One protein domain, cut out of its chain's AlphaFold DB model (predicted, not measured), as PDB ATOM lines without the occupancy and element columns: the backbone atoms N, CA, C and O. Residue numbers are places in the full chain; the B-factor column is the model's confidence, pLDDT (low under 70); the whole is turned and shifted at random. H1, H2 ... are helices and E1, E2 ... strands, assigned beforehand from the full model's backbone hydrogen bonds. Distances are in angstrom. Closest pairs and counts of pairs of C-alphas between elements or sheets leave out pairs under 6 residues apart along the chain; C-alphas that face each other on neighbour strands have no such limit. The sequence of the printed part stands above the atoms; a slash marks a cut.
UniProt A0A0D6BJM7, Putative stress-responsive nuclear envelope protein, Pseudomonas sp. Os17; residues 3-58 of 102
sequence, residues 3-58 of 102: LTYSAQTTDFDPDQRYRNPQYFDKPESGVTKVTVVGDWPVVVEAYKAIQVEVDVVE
ATOM      1  N   LEU A   3      12.965  49.326 176.049       93.88
ATOM      2  CA  LEU A   3      13.510  47.972 175.995       93.88
ATOM      3  C   LEU A   3      14.588  47.782 177.061       93.88
ATOM      4  O   LEU A   3      15.458  48.633 177.211       93.88
ATOM      5  N   THR A   4      14.586  46.633 177.724       94.31
ATOM      6  CA  THR A   4      15.615  46.267 178.700       94.31
ATOM      7  C   THR A   4      16.392  45.062 178.180       94.31
ATOM      8  O   THR A   4      15.842  43.973 178.032       94.31
ATOM      9  N   TYR A   5      17.677  45.222 177.888       94.31
ATOM     10  CA  TYR A   5      18.572  44.107 177.615       94.31
ATOM     11  C   TYR A   5      19.164  43.599 178.919       94.31
ATOM     12  O   TYR A   5      19.868  44.333 179.599       94.31
ATOM     13  N   SER A   6      18.901  42.346 179.262       92.00
ATOM     14  CA  SER A   6      19.462  41.717 180.452       92.00
ATOM     15  C   SER A   6      19.722  40.238 180.204       92.00
ATOM     16  O   SER A   6      18.952  39.569 179.513       92.00
ATOM     17  N   ALA A   7      20.815  39.732 180.772       90.38
ATOM     18  CA  ALA A   7      21.110  38.302 180.835       90.38
ATOM     19  C   ALA A   7      20.522  37.639 182.100       90.38
ATOM     20  O   ALA A   7      20.786  36.464 182.351       90.38
ATOM     21  N   GLN A   8      19.740  38.381 182.900       86.00
ATOM     22  CA  GLN A   8      19.040  37.829 184.060       86.00
ATOM     23  C   GLN A   8      18.070  36.724 183.632       86.00
ATOM     24  O   GLN A   8      17.466  36.781 182.560       86.00
ATOM     25  N   THR A   9      17.919  35.717 184.484       84.38
ATOM     26  CA  THR A   9      17.024  34.569 184.270       84.38
ATOM     27  C   THR A   9      15.848  34.554 185.245       84.38
ATOM     28  O   THR A   9      14.966  33.704 185.129       84.38
ATOM     29  N   THR A  10      15.821  35.495 186.188       83.50
ATOM     30  CA  THR A  10      14.817  35.637 187.248       83.50
ATOM     31  C   THR A  10      14.484  37.116 187.471       83.50
ATOM     32  O   THR A  10      15.096  37.992 186.855       83.50
ATOM     33  N   ASP A  11      13.491  37.391 188.324       82.94
ATOM     34  CA  ASP A  11      13.150  38.749 188.789       82.94
ATOM     35  C   ASP A  11      12.795  39.725 187.656       82.94
ATOM     36  O   ASP A  11      13.157  40.901 187.667       82.94
ATOM     37  N   PHE A  12      12.101  39.216 186.638       86.38
ATOM     38  CA  PHE A  12      11.610  40.033 185.537       86.38
ATOM     39  C   PHE A  12      10.421  40.882 185.974       86.38
ATOM     40  O   PHE A  12       9.451  40.372 186.538       86.38
ATOM     41  N   ASP A  13      10.471  42.160 185.626       85.00
ATOM     42  CA  ASP A  13       9.332  43.060 185.720       85.00
ATOM     43  C   ASP A  13       8.342  42.792 184.558       85.00
ATOM     44  O   ASP A  13       8.717  42.911 183.386       85.00
ATOM     45  N   PRO A  14       7.084  42.399 184.829       87.56
ATOM     46  CA  PRO A  14       6.110  42.100 183.779       87.56
ATOM     47  C   PRO A  14       5.711  43.326 182.941       87.56
ATOM     48  O   PRO A  14       5.240  43.154 181.815       87.56
ATOM     49  N   ASP A  15       5.905  44.540 183.459       87.94
ATOM     50  CA  ASP A  15       5.621  45.788 182.750       87.94
ATOM     51  C   ASP A  15       6.791  46.217 181.845       87.94
ATOM     52  O   ASP A  15       6.629  47.070 180.966       87.94
ATOM     53  N   GLN A  16       7.966  45.592 181.993       88.06
ATOM     54  CA  GLN A  16       9.134  45.858 181.158       88.06
ATOM     55  C   GLN A  16       9.299  44.865 180.010       88.06
ATOM     56  O   GLN A  16       8.922  43.691 180.044       88.06
ATOM     57  N   ARG A  17       9.947  45.348 178.950       92.12
ATOM     58  CA  ARG A  17      10.205  44.565 177.745       92.12
ATOM     59  C   ARG A  17      11.634  44.046 177.740       92.12
ATOM     60  O   ARG A  17      12.535  44.712 177.238       92.12
ATOM     61  N   TYR A  18      11.825  42.833 178.247       91.75
ATOM     62  CA  TYR A  18      13.151  42.224 178.294       91.75
ATOM     63  C   TYR A  18      13.583  41.596 176.961       91.75
ATOM     64  O   TYR A  18      12.789  40.999 176.219       91.75
ATOM     65  N   ARG A  19      14.879  41.702 176.667       93.75
ATOM     66  CA  ARG A  19      15.593  40.963 175.623       93.75
ATOM     67  C   ARG A  19      16.900  40.434 176.180       93.75
ATOM     68  O   ARG A  19      17.545  41.098 176.982       93.75
ATOM     69  N   ASN A  20      17.322  39.267 175.708       92.94
ATOM     70  CA  ASN A  20      18.656  38.787 176.027       92.94
ATOM     71  C   ASN A  20      19.668  39.405 175.034       92.94
ATOM     72  O   ASN A  20      19.544  39.165 173.827       92.94
ATOM     73  N   PRO A  21      20.655  40.191 175.506       92.75
ATOM     74  CA  PRO A  21      21.680  40.805 174.659       92.75
ATOM     75  C   PRO A  21      22.586  39.793 173.950       92.75
ATOM     76  O   PRO A  21      23.141  40.119 172.906       92.75
ATOM     77  N   GLN A  22      22.683  38.549 174.431       92.62
ATOM     78  CA  GLN A  22      23.422  37.476 173.751       92.62
ATOM     79  C   GLN A  22      22.836  37.113 172.380       92.62
ATOM     80  O   GLN A  22      23.551  36.588 171.532       92.62
ATOM     81  N   TYR A  23      21.547  37.388 172.158       93.50
ATOM     82  CA  TYR A  23      20.866  37.161 170.879       93.50
ATOM     83  C   TYR A  23      20.662  38.460 170.092       93.50
ATOM     84  O   TYR A  23      19.791  38.533 169.223       93.50
ATOM     85  N   PHE A  24      21.418  39.509 170.417       93.88
ATOM     86  CA  PHE A  24      21.344  40.768 169.697       93.88
ATOM     87  C   PHE A  24      21.927  40.636 168.283       93.88
ATOM     88  O   PHE A  24      23.084  40.267 168.114       93.88
ATOM     89  N   ASP A  25      21.119  40.979 167.282       93.00
ATOM     90  CA  ASP A  25      21.518  41.030 165.868       93.00
ATOM     91  C   ASP A  25      21.584  42.482 165.366       93.00
ATOM     92  O   ASP A  25      22.562  42.908 164.757       93.00
ATOM     93  N   LYS A  26      20.540  43.268 165.658       93.38
ATOM     94  CA  LYS A  26      20.383  44.656 165.204       93.38
ATOM     95  C   LYS A  26      19.424  45.439 166.103       93.38
ATOM     96  O   LYS A  26      18.586  44.820 166.767       93.38
ATOM     97  N   PRO A  27      19.510  46.782 166.118       92.38
ATOM     98  CA  PRO A  27      18.615  47.603 166.920       92.38
ATOM     99  C   PRO A  27      17.175  47.523 166.397       92.38
ATOM    100  O   PRO A  27      16.932  47.478 165.188       92.38
ATOM    101  N   GLU A  28      16.212  47.493 167.319       90.81
ATOM    102  CA  GLU A  28      14.787  47.424 166.998       90.81
ATOM    103  C   GLU A  28      14.251  48.828 166.668       90.81
ATOM    104  O   GLU A  28      14.439  49.791 167.417       90.81
ATOM    105  N   SER A  29      13.584  48.960 165.520       89.81
ATOM    106  CA  SER A  29      13.017  50.234 165.071       89.81
ATOM    107  C   SER A  29      11.859  50.681 165.968       89.81
ATOM    108  O   SER A  29      10.977  49.893 166.293       89.81
ATOM    109  N   GLY A  30      11.813  51.971 166.316       89.38
ATOM    110  CA  GLY A  30      10.756  52.549 167.165       89.38
ATOM    111  C   GLY A  30      11.038  52.486 168.671       89.38
ATOM    112  O   GLY A  30      10.243  52.979 169.483       89.38
ATOM    113  N   VAL A  31      12.187  51.927 169.055       93.88
ATOM    114  CA  VAL A  31      12.712  52.035 170.413       93.88
ATOM    115  C   VAL A  31      13.222  53.455 170.644       93.88
ATOM    116  O   VAL A  31      13.944  54.015 169.828       93.88
ATOM    117  N   THR A  32      12.796  54.049 171.753       93.00
ATOM    118  CA  THR A  32      13.147  55.419 172.156       93.00
ATOM    119  C   THR A  32      14.129  55.430 173.316       93.00
ATOM    120  O   THR A  32      14.874  56.393 173.463       93.00
ATOM    121  N   LYS A  33      14.141  54.356 174.112       94.06
ATOM    122  CA  LYS A  33      15.034  54.174 175.249       94.06
ATOM    123  C   LYS A  33      15.394  52.703 175.421       94.06
ATOM    124  O   LYS A  33      14.522  51.837 175.307       94.06
ATOM    125  N   VAL A  34      16.661  52.444 175.708       95.19
ATOM    126  CA  VAL A  34      17.197  51.117 175.982       95.19
ATOM    127  C   VAL A  34      17.937  51.125 177.308       95.19
ATOM    128  O   VAL A  34      18.851  51.916 177.494       95.19
ATOM    129  N   THR A  35      17.595  50.205 178.195       94.62
ATOM    130  CA  THR A  35      18.375  49.913 179.398       94.62
ATOM    131  C   THR A  35      19.178  48.645 179.146       94.62
ATOM    132  O   THR A  35      18.615  47.634 178.744       94.62
ATOM    133  N   VAL A  36      20.489  48.667 179.347       94.50
ATOM    134  CA  VAL A  36      21.390  47.534 179.127       94.50
ATOM    135  C   VAL A  36      21.998  47.139 180.461       94.50
ATOM    136  O   VAL A  36      22.736  47.910 181.055       94.50
ATOM    137  N   VAL A  37      21.688  45.936 180.925       91.75
ATOM    138  CA  VAL A  37      22.164  45.394 182.194       91.75
ATOM    139  C   VAL A  37      23.437  44.568 181.956       91.75
ATOM    140  O   VAL A  37      23.387  43.492 181.353       91.75
ATOM    141  N   GLY A  38      24.575  45.074 182.433       87.38
ATOM    142  CA  GLY A  38      25.921  44.521 182.267       87.38
ATOM    143  C   GLY A  38      26.680  45.005 181.037       87.38
ATOM    144  O   GLY A  38      26.248  45.897 180.307       87.38
ATOM    145  N   ASP A  39      27.846  44.402 180.819       87.81
ATOM    146  CA  ASP A  39      28.770  44.764 179.745       87.81
ATOM    147  C   ASP A  39      28.331  44.204 178.387       87.81
ATOM    148  O   ASP A  39      28.781  43.147 177.938       87.81
ATOM    149  N   TRP A  40      27.467  44.949 177.697       93.12
ATOM    150  CA  TRP A  40      27.030  44.631 176.332       93.12
ATOM    151  C   TRP A  40      27.310  45.786 175.363       93.12
ATOM    152  O   TRP A  40      26.370  46.416 174.864       93.12
ATOM    153  N   PRO A  41      28.591  46.069 175.053       92.00
ATOM    154  CA  PRO A  41      28.970  47.204 174.212       92.00
ATOM    155  C   PRO A  41      28.324  47.140 172.825       92.00
ATOM    156  O   PRO A  41      27.865  48.160 172.331       92.00
ATOM    157  N   VAL A  42      28.166  45.943 172.248       93.94
ATOM    158  CA  VAL A  42      27.539  45.749 170.927       93.94
ATOM    159  C   VAL A  42      26.118  46.322 170.874       93.94
ATOM    160  O   VAL A  42      25.753  46.997 169.914       93.94
ATOM    161  N   VAL A  43      25.318  46.092 171.921       94.69
ATOM    162  CA  VAL A  43      23.952  46.625 172.016       94.69
ATOM    163  C   VAL A  43      23.999  48.141 172.178       94.69
ATOM    164  O   VAL A  43      23.308  48.872 171.468       94.69
ATOM    165  N   VAL A  44      24.845  48.615 173.095       94.44
ATOM    166  CA  VAL A  44      24.981  50.038 173.416       94.44
ATOM    167  C   VAL A  44      25.395  50.844 172.191       94.44
ATOM    168  O   VAL A  44      24.772  51.858 171.883       94.44
ATOM    169  N   GLU A  45      26.418  50.395 171.473       94.12
ATOM    170  CA  GLU A  45      26.925  51.058 170.275       94.12
ATOM    171  C   GLU A  45      25.891  51.066 169.152       94.12
ATOM    172  O   GLU A  45      25.690  52.102 168.523       94.12
ATOM    173  N   ALA A  46      25.177  49.959 168.937       95.19
ATOM    174  CA  ALA A  46      24.170  49.874 167.887       95.19
ATOM    175  C   ALA A  46      23.003  50.852 168.100       95.19
ATOM    176  O   ALA A  46      22.574  51.507 167.149       95.19
ATOM    177  N   TYR A  47      22.511  50.994 169.336       94.62
ATOM    178  CA  TYR A  47      21.455  51.962 169.653       94.62
ATOM    179  C   TYR A  47      21.974  53.405 169.700       94.62
ATOM    180  O   TYR A  47      21.310  54.309 169.191       94.62
ATOM    181  N   LYS A  48      23.192  53.645 170.204       93.69
ATOM    182  CA  LYS A  48      23.824  54.974 170.134       93.69
ATOM    183  C   LYS A  48      24.058  55.432 168.694       93.69
ATOM    184  O   LYS A  48      23.870  56.610 168.401       93.69
ATOM    185  N   ALA A  49      24.417  54.521 167.787       94.25
ATOM    186  CA  ALA A  49      24.630  54.824 166.372       94.25
ATOM    187  C   ALA A  49      23.358  55.327 165.675       94.25
ATOM    188  O   ALA A  49      23.441  56.139 164.756       94.25
ATOM    189  N   ILE A  50      22.184  54.891 166.140       93.25
ATOM    190  CA  ILE A  50      20.880  55.382 165.675       93.25
ATOM    191  C   ILE A  50      20.297  56.480 166.583       93.25
ATOM    192  O   ILE A  50      19.111  56.782 166.496       93.25
ATOM    193  N   GLN A  51      21.131  57.084 167.440       92.69
ATOM    194  CA  GLN A  51      20.783  58.177 168.357       92.69
ATOM    195  C   GLN A  51      19.645  57.850 169.340       92.69
ATOM    196  O   GLN A  51      18.892  58.737 169.743       92.69
ATOM    197  N   VAL A  52      19.523  56.586 169.743       94.56
ATOM    198  CA  VAL A  52      18.595  56.157 170.796       94.56
ATOM    199  C   VAL A  52      19.245  56.350 172.165       94.56
ATOM    200  O   VAL A  52      20.454  56.172 172.323       94.56
ATOM    201  N   GLU A  53      18.443  56.719 173.166       93.25
ATOM    202  CA  GLU A  53      18.907  56.844 174.547       93.25
ATOM    203  C   GLU A  53      19.243  55.458 175.109       93.25
ATOM    204  O   GLU A  53      18.385  54.575 175.132       93.25
ATOM    205  N   VAL A  54      20.491  55.264 175.543       94.31
ATOM    206  CA  VAL A  54      20.956  54.002 176.130       94.31
ATOM    207  C   VAL A  54      21.490  54.246 177.533       94.31
ATOM    208  O   VAL A  54      22.475  54.967 177.697       94.31
ATOM    209  N   ASP A  55      20.875  53.596 178.513       93.44
ATOM    210  CA  ASP A  55      21.306  53.566 179.906       93.44
ATOM    211  C   ASP A  55      21.993  52.228 180.189       93.44
ATOM    212  O   ASP A  55      21.433  51.176 179.890       93.44
ATOM    213  N   VAL A  56      23.223  52.248 180.704       91.62
ATOM    214  CA  VAL A  56      23.960  51.022 181.045       91.62
ATOM    215  C   VAL A  56      23.955  50.877 182.556       91.62
ATOM    216  O   VAL A  56      24.487  51.730 183.263       91.62
ATOM    217  N   VAL A  57      23.358  49.792 183.032       88.06
ATOM    218  CA  VAL A  57      23.182  49.473 184.448       88.06
ATOM    219  C   VAL A  57      24.005  48.235 184.761       88.06
ATOM    220  O   VAL A  57      24.063  47.303 183.968       88.06
ATOM    221  N   GLU A  58      24.654  48.191 185.913       78.56
ATOM    222  CA  GLU A  58      25.404  47.005 186.330       78.56
ATOM    223  C   GLU A  58      24.423  45.889 186.754       78.56
ATOM    224  O   GLU A  58      23.352  46.178 187.297       78.56
TER     225      GLU A  58
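This is residues 3 to 58 of the 102 residues of the protein "Putative stress-responsive nuclear envelope protein" of Pseudomonas sp. Os17 (UniProt A0A0D6BJM7). Little of this domain is regular structure: a small sheet of three strands has helix H1 over one face, and a long winding stretch, residues 6 to 32, loops beyond edge strand E1. The 56 printed residues run E1, E2, H1, E3, of mixed class, with under half in named elements. The sheet's order is E1, E2, E3, all parallel. The whole is compact, with a radius of gyration of the C-alphas of 10.4 A and spans of 30 by 21 by 19 A.

Start at E1, residues 3 to 5, parallel to E2, residues 33 to 37; N 5 and O 35 are 2.7 A apart, within hydrogen-bond range. Residues 4 to 5 also pair, parallel, with 18 to 19. E2 is parallel to E3, residues 53 to 57, with N 36 and O 55 at 2.7 A. H1, residues 41 to 49, is on the sheet at a height of 9.1 A, over E2 and E3, along the strands at 13 degrees to E3 on the local plane; its closest C-alphas to E3 are Val 44 and Val 54, 6.3 A. Every O i to N i+4 pair in H1 is within hydrogen-bond range. E2, H1 and E3 make a strand-helix-strand unit, two parallel neighbour strands with a helix between, its crossover right-handed.

Find C-alpha 3 at (13.510, 47.972, 175.995), where E1 begins its 6.6 A. E2 spans 13.3 A, H1 11.8 A, and E3 13.1 A to C-alpha 57 at (23.182, 49.473, 184.448).

The farthest C-alphas, Thr 10 and Gln 51, are 30.0 A apart. The printed part has no cut, the link E1 to E2 is long, and no printed residue is under 70 in pLDDT.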